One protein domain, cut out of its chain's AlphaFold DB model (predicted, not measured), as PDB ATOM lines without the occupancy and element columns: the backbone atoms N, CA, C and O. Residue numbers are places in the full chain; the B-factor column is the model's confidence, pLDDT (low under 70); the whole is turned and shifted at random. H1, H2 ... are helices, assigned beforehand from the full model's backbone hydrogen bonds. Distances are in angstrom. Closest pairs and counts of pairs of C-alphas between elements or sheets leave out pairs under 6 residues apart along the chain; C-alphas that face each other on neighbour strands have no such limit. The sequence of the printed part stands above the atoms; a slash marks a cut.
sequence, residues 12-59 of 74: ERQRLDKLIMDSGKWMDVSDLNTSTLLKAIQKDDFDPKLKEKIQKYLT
ATOM      1  N   GLU A  12      11.333 -30.850  -8.758       71.38
ATOM      2  CA  GLU A  12       9.995 -30.297  -8.901       71.38
ATOM      3  C   GLU A  12       8.907 -31.284  -8.489       71.38
ATOM      4  O   GLU A  12       7.905 -30.888  -7.888       71.38
ATOM      5  N   ARG A  13       9.126 -32.581  -8.730       75.06
ATOM      6  CA  ARG A  13       8.192 -33.616  -8.315       75.06
ATOM      7  C   ARG A  13       8.107 -33.721  -6.802       75.06
ATOM      8  O   ARG A  13       7.004 -33.832  -6.285       75.06
ATOM      9  N   GLN A  14       9.220 -33.593  -6.081       75.62
ATOM     10  CA  GLN A  14       9.183 -33.586  -4.616       75.62
ATOM     11  C   GLN A  14       8.413 -32.384  -4.056       75.62
ATOM     12  O   GLN A  14       7.720 -32.497  -3.042       75.62
ATOM     13  N   ARG A  15       8.517 -31.217  -4.706       78.81
ATOM     14  CA  ARG A  15       7.770 -30.011  -4.309       78.81
ATOM     15  C   ARG A  15       6.278 -30.168  -4.581       78.81
ATOM     16  O   ARG A  15       5.462 -29.849  -3.717       78.81
ATOM     17  N   LEU A  16       5.939 -30.699  -5.752       77.62
ATOM     18  CA  LEU A  16       4.577 -31.056  -6.128       77.62
ATOM     19  C   LEU A  16       3.985 -32.091  -5.161       77.62
ATOM     20  O   LEU A  16       2.853 -31.940  -4.708       77.62
ATOM     21  N   ASP A  17       4.771 -33.094  -4.790       77.25
ATOM     22  CA  ASP A  17       4.354 -34.150  -3.882       77.25
ATOM     23  C   ASP A  17       4.055 -33.603  -2.481       77.25
ATOM     24  O   ASP A  17       2.995 -33.879  -1.920       77.25
ATOM     25  N   LYS A  18       4.929 -32.740  -1.946       81.94
ATOM     26  CA  LYS A  18       4.673 -32.035  -0.682       81.94
ATOM     27  C   LYS A  18       3.405 -31.186  -0.737       81.94
ATOM     28  O   LYS A  18       2.653 -31.190   0.227       81.94
ATOM     29  N   LEU A  19       3.146 -30.490  -1.845       79.50
ATOM     30  CA  LEU A  19       1.925 -29.689  -2.012       79.50
ATOM     31  C   LEU A  19       0.657 -30.543  -1.973       79.50
ATOM     32  O   LEU A  19      -0.332 -30.156  -1.354       79.50
ATOM     33  N   ILE A  20       0.680 -31.702  -2.630       77.44
ATOM     34  CA  ILE A  20      -0.466 -32.613  -2.650       77.44
ATOM     35  C   ILE A  20      -0.652 -33.262  -1.272       77.44
ATOM     36  O   ILE A  20      -1.784 -33.395  -0.806       77.44
ATOM     37  N   MET A  21       0.446 -33.611  -0.598       81.38
ATOM     38  CA  MET A  21       0.432 -34.132   0.769       81.38
ATOM     39  C   MET A  21      -0.144 -33.126   1.765       81.38
ATOM     40  O   MET A  21      -1.044 -33.478   2.521       81.38
ATOM     41  N   ASP A  22       0.305 -31.872   1.706       82.19
ATOM     42  CA  ASP A  22      -0.188 -30.776   2.546       82.19
ATOM     43  C   ASP A  22      -1.688 -30.516   2.329       82.19
ATOM     44  O   ASP A  22      -2.431 -30.250   3.269       82.19
ATOM     45  N   SER A  23      -2.173 -30.699   1.098       75.56
ATOM     46  CA  SER A  23      -3.599 -30.568   0.779       75.56
ATOM     47  C   SER A  23      -4.483 -31.746   1.210       75.56
ATOM     48  O   SER A  23      -5.689 -31.714   0.972       75.56
ATOM     49  N   GLY A  24      -3.909 -32.821   1.764       77.06
ATOM     50  CA  GLY A  24      -4.641 -34.035   2.155       77.06
ATOM     51  C   GLY A  24      -5.145 -34.897   0.988       77.06
ATOM     52  O   GLY A  24      -5.618 -36.008   1.201       77.06
ATOM     53  N   LYS A  25      -4.979 -34.440  -0.259       73.62
ATOM     54  CA  LYS A  25      -5.404 -35.128  -1.492       73.62
ATOM     55  C   LYS A  25      -4.408 -36.190  -1.978       73.62
ATOM     56  O   LYS A  25      -4.551 -36.741  -3.067       73.62
ATOM     57  N   TRP A  26      -3.378 -36.481  -1.183       77.00
ATOM     58  CA  TRP A  26      -2.374 -37.511  -1.470       77.00
ATOM     59  C   TRP A  26      -2.977 -38.895  -1.686       77.00
ATOM     60  O   TRP A  26      -2.554 -39.630  -2.576       77.00
ATOM     61  N   MET A  27      -3.991 -39.232  -0.890       69.69
ATOM     62  CA  MET A  27      -4.671 -40.521  -0.978       69.69
ATOM     63  C   MET A  27      -5.563 -40.606  -2.228       69.69
ATOM     64  O   MET A  27      -5.616 -41.659  -2.861       69.69
ATOM     65  N   ASP A  28      -6.177 -39.492  -2.650       66.88
ATOM     66  CA  ASP A  28      -7.021 -39.413  -3.855       66.88
ATOM     67  C   ASP A  28      -6.239 -39.594  -5.161       66.88
ATOM     68  O   ASP A  28      -6.741 -40.165  -6.130       66.88
ATOM     69  N   VAL A  29      -4.978 -39.159  -5.202       65.94
ATOM     70  CA  VAL A  29      -4.132 -39.320  -6.399       65.94
ATOM     71  C   VAL A  29      -3.497 -40.703  -6.517       65.94
ATOM     72  O   VAL A  29      -2.652 -40.908  -7.390       65.94
ATOM     73  N   SER A  30      -3.952 -41.650  -5.687       54.25
ATOM     74  CA  SER A  30      -3.602 -43.068  -5.701       54.25
ATOM     75  C   SER A  30      -2.095 -43.274  -5.821       54.25
ATOM     76  O   SER A  30      -1.574 -43.658  -6.870       54.25
ATOM     77  N   ASP A  31      -1.401 -42.976  -4.724       57.25
ATOM     78  CA  ASP A  31      -0.030 -43.438  -4.518       57.25
ATOM     79  C   ASP A  31       0.950 -42.919  -5.588       57.25
ATOM     80  O   ASP A  31       1.604 -43.673  -6.308       57.25
ATOM     81  N   LEU A  32       1.044 -41.589  -5.736       58.78
ATOM     82  CA  LEU A  32       2.048 -40.944  -6.600       58.78
ATOM     83  C   LEU A  32       1.903 -41.229  -8.108       58.78
ATOM     84  O   LEU A  32       2.853 -40.996  -8.874       58.78
ATOM     85  N   ASN A  33       0.757 -41.710  -8.591       68.31
ATOM     86  CA  ASN A  33       0.607 -41.937 -10.022       68.31
ATOM     87  C   ASN A  33       0.355 -40.607 -10.755       68.31
ATOM     88  O   ASN A  33      -0.721 -40.013 -10.656       68.31
ATOM     89  N   THR A  34       1.340 -40.142 -11.537       69.06
ATOM     90  CA  THR A  34       1.237 -38.911 -12.347       69.06
ATOM     91  C   THR A  34       0.020 -38.928 -13.253       69.06
ATOM     92  O   THR A  34      -0.616 -37.901 -13.442       69.06
ATOM     93  N   SER A  35      -0.354 -40.091 -13.783       73.81
ATOM     94  CA  SER A  35      -1.524 -40.218 -14.654       73.81
ATOM     95  C   SER A  35      -2.827 -39.936 -13.903       73.81
ATOM     96  O   SER A  35      -3.728 -39.296 -14.446       73.81
ATOM     97  N   THR A  36      -2.927 -40.397 -12.655       75.50
ATOM     98  CA  THR A  36      -4.093 -40.178 -11.789       75.50
ATOM     99  C   THR A  36      -4.158 -38.727 -11.341       75.50
ATOM    100  O   THR A  36      -5.206 -38.102 -11.471       75.50
ATOM    101  N   LEU A  37      -3.023 -38.156 -10.933       75.50
ATOM    102  CA  LEU A  37      -2.907 -36.738 -10.602       75.50
ATOM    103  C   LEU A  37      -3.324 -35.847 -11.785       75.50
ATOM    104  O   LEU A  37      -4.143 -34.946 -11.621       75.50
ATOM    105  N   LEU A  38      -2.847 -36.150 -12.999       75.06
ATOM    106  CA  LEU A  38      -3.218 -35.434 -14.224       75.06
ATOM    107  C   LEU A  38      -4.730 -35.465 -14.475       75.06
ATOM    108  O   LEU A  38      -5.324 -34.455 -14.854       75.06
ATOM    109  N   LYS A  39      -5.347 -36.634 -14.277       76.94
ATOM    110  CA  LYS A  39      -6.793 -36.813 -14.416       76.94
ATOM    111  C   LYS A  39      -7.549 -36.041 -13.341       76.94
ATOM    112  O   LYS A  39      -8.507 -35.365 -13.684       76.94
ATOM    113  N   ALA A  40      -7.108 -36.083 -12.088       75.81
ATOM    114  CA  ALA A  40      -7.745 -35.368 -10.985       75.81
ATOM    115  C   ALA A  40      -7.686 -33.836 -11.176       75.81
ATOM    116  O   ALA A  40      -8.683 -33.152 -10.967       75.81
ATOM    117  N   ILE A  41      -6.576 -33.302 -11.703       73.25
ATOM    118  CA  ILE A  41      -6.447 -31.881 -12.083       73.25
ATOM    119  C   ILE A  41      -7.420 -31.511 -13.206       73.25
ATOM    120  O   ILE A  41      -8.017 -30.435 -13.187       73.25
ATOM    121  N   GLN A  42      -7.573 -32.388 -14.203       73.75
ATOM    122  CA  GLN A  42      -8.519 -32.175 -15.302       73.75
ATOM    123  C   GLN A  42      -9.976 -32.280 -14.853       73.75
ATOM    124  O   GLN A  42     -10.828 -31.599 -15.413       73.75
ATOM    125  N   LYS A  43     -10.250 -33.107 -13.844       73.06
ATOM    126  CA  LYS A  43     -11.590 -33.352 -13.307       73.06
ATOM    127  C   LYS A  43     -12.058 -32.283 -12.308       73.06
ATOM    128  O   LYS A  43     -13.166 -32.398 -11.809       73.06
ATOM    129  N   ASP A  44     -11.237 -31.258 -12.060       67.38
ATOM    130  CA  ASP A  44     -11.513 -30.149 -11.131       67.38
ATOM    131  C   ASP A  44     -11.674 -30.575  -9.663       67.38
ATOM    132  O   ASP A  44     -12.300 -29.894  -8.864       67.38
ATOM    133  N   ASP A  45     -11.066 -31.700  -9.279       71.69
ATOM    134  CA  ASP A  45     -11.214 -32.243  -7.924       71.69
ATOM    135  C   ASP A  45     -10.363 -31.485  -6.882       71.69
ATOM    136  O   ASP A  45     -10.477 -31.703  -5.678       71.69
ATOM    137  N   PHE A  46      -9.479 -30.587  -7.322       74.56
ATOM    138  CA  PHE A  46      -8.567 -29.848  -6.452       74.56
ATOM    139  C   PHE A  46      -9.007 -28.412  -6.221       74.56
ATOM    140  O   PHE A  46      -9.561 -27.768  -7.107       74.56
ATOM    141  N   ASP A  47      -8.632 -27.883  -5.055       81.00
ATOM    142  CA  ASP A  47      -8.775 -26.463  -4.758       81.00
ATOM    143  C   ASP A  47      -8.110 -25.614  -5.861       81.00
ATOM    144  O   ASP A  47      -6.989 -25.934  -6.285       81.00
ATOM    145  N   PRO A  48      -8.745 -24.527  -6.332       80.19
ATOM    146  CA  PRO A  48      -8.204 -23.692  -7.400       80.19
ATOM    147  C   PRO A  48      -6.791 -23.173  -7.100       80.19
ATOM    148  O   PRO A  48      -5.966 -23.096  -8.013       80.19
ATOM    149  N   LYS A  49      -6.450 -22.902  -5.829       81.50
ATOM    150  CA  LYS A  49      -5.086 -22.491  -5.444       81.50
ATOM    151  C   LYS A  49      -4.072 -23.613  -5.630       81.50
ATOM    152  O   LYS A  49      -2.934 -23.369  -6.031       81.50
ATOM    153  N   LEU A  50      -4.462 -24.842  -5.310       77.81
ATOM    154  CA  LEU A  50      -3.618 -26.013  -5.493       77.81
ATOM    155  C   LEU A  50      -3.475 -26.329  -6.981       77.81
ATOM    156  O   LEU A  50      -2.365 -26.551  -7.452       77.81
ATOM    157  N   LYS A  51      -4.570 -26.256  -7.740       77.75
ATOM    158  CA  LYS A  51      -4.578 -26.451  -9.188       77.75
ATOM    159  C   LYS A  51      -3.634 -25.486  -9.895       77.75
ATOM    160  O   LYS A  51      -2.841 -25.933 -10.714       77.75
ATOM    161  N   GLU A  52      -3.652 -24.203  -9.535       80.19
ATOM    162  CA  GLU A  52      -2.747 -23.207 -10.113       80.19
ATOM    163  C   GLU A  52      -1.274 -23.540  -9.832       80.19
ATOM    164  O   GLU A  52      -0.433 -23.466 -10.727       80.19
ATOM    165  N   LYS A  53      -0.953 -23.976  -8.605       77.31
ATOM    166  CA  LYS A  53       0.400 -24.435  -8.260       77.31
ATOM    167  C   LYS A  53       0.790 -25.670  -9.064       77.31
ATOM    168  O   LYS A  53       1.871 -25.686  -9.634       77.31
ATOM    169  N   ILE A  54      -0.084 -26.673  -9.157       75.50
ATOM    170  CA  ILE A  54       0.193 -27.895  -9.920       75.50
ATOM    171  C   ILE A  54       0.341 -27.593 -11.422       75.50
ATOM    172  O   ILE A  54       1.186 -28.168 -12.102       75.50
ATOM    173  N   GLN A  55      -0.451 -26.659 -11.943       75.12
ATOM    174  CA  GLN A  55      -0.420 -26.251 -13.343       75.12
ATOM    175  C   GLN A  55       0.887 -25.546 -13.730       75.12
ATOM    176  O   GLN A  55       1.310 -25.667 -14.881       75.12
ATOM    177  N   LYS A  56       1.569 -24.891 -12.779       75.56
ATOM    178  CA  LYS A  56       2.933 -24.366 -12.984       75.56
ATOM    179  C   LYS A  56       3.910 -25.503 -13.301       75.56
ATOM    180  O   LYS A  56       4.577 -25.443 -14.323       75.56
ATOM    181  N   TYR A  57       3.848 -26.604 -12.551       71.50
ATOM    182  CA  TYR A  57       4.647 -27.812 -12.819       71.50
ATOM    183  C   TYR A  57       4.234 -28.570 -14.096       71.50
ATOM    184  O   TYR A  57       4.989 -29.383 -14.613       71.50
ATOM    185  N   LEU A  58       3.024 -28.341 -14.614       69.75
ATOM    186  CA  LEU A  58       2.499 -29.017 -15.807       69.75
ATOM    187  C   LEU A  58       3.058 -28.455 -17.127       69.75
ATOM    188  O   LEU A  58       2.893 -29.074 -18.179       69.75
ATOM    189  N   THR A  59       3.624 -27.247 -17.088       56.81
ATOM    190  CA  THR A  59       3.931 -26.443 -18.284       56.81
ATOM    191  C   THR A  59       5.419 -26.491 -18.668       56.81
ATOM    192  O   THR A  59       5.767 -26.128 -19.785       56.81
TER     193      THR A  59
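Overview. This is residues 12 to 59 of the 74 residues of an uncharacterized protein of archaeon BMS3Bbin16 (UniProt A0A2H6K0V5). Three short helices stand at the corners of a small triangle: H1 and H3 lie side by side and run opposite ways, while H2 makes the third corner, near H3 at a steep tilt and apart from H1. A long loop, residues 23 to 33, leads from the end of H1 round to H2, and a tight link then brings the chain to H3. The printed part has 48 residues with three named helices in the order H1, H2, H3 and no named strand; its class is all helix. It is compact, with a radius of gyration of the C-alphas of 9.3 A, and its rounded outline spans 22 by 22 by 18 A.

Along the chain. Find C-alpha 12 at (9.995, -30.297, -8.901); from there H1, residues 12 to 22, the longest helix, runs 15.3 A to C-alpha 22 at (-0.188, -30.776, 2.546). Next look at C-alpha 48, where H3, residues 48 to 57, begins; it runs 14.5 A to C-alpha 57 at (4.647, -27.812, -12.819). Between these two in the chain find H2, residues 34 to 42, which measures 12.2 A from its first to its last C-alpha.

Arrangement. Start from H1 and look across to H3: the two touch, with 5 pairs of C-alphas within 8 A. Their closest C-alphas are those of Leu 16 and Ile 54, 6.6 A apart. Their lines stand at a shallow tilt of 17 degrees, they run opposite ways, and their centres are 11.0 A apart. From H3 go on to H2, and you will find the two close but not clearly touching, with 1 pair of C-alphas within 8 A, Ile 41 and Lys 51, at 6.4 A. These two run opposite ways at a steep tilt of 45 degrees, with 12.0 A from centre to centre. H1 and H2 are apart, though they follow each other in the chain. In the backbones of H1 and H2 every O i to N i+4 pair is within hydrogen-bond range; in H3, 5 of 6 are.

Size, cuts and confidence. The two C-alphas farthest apart are those of Met 27, in the loop between H1 and H2, and Thr 59, the last printed residue, at 23.9 A. From the first to the last printed C-alpha, Glu 12 to Thr 59, you cross 11.8 A. The printed part runs from residue 12 to 59 with no cut. The link from H1 to H2, 11 residues, is long, and the link from H2 to H3, 5 residues, is tight. In the B-factor column, the mean pLDDT of the printed part is 73.7; look for values under 70 at residues 27 to 34, of which 34 belongs to H2, at residue 44 and at residues 58 to 59 of this model.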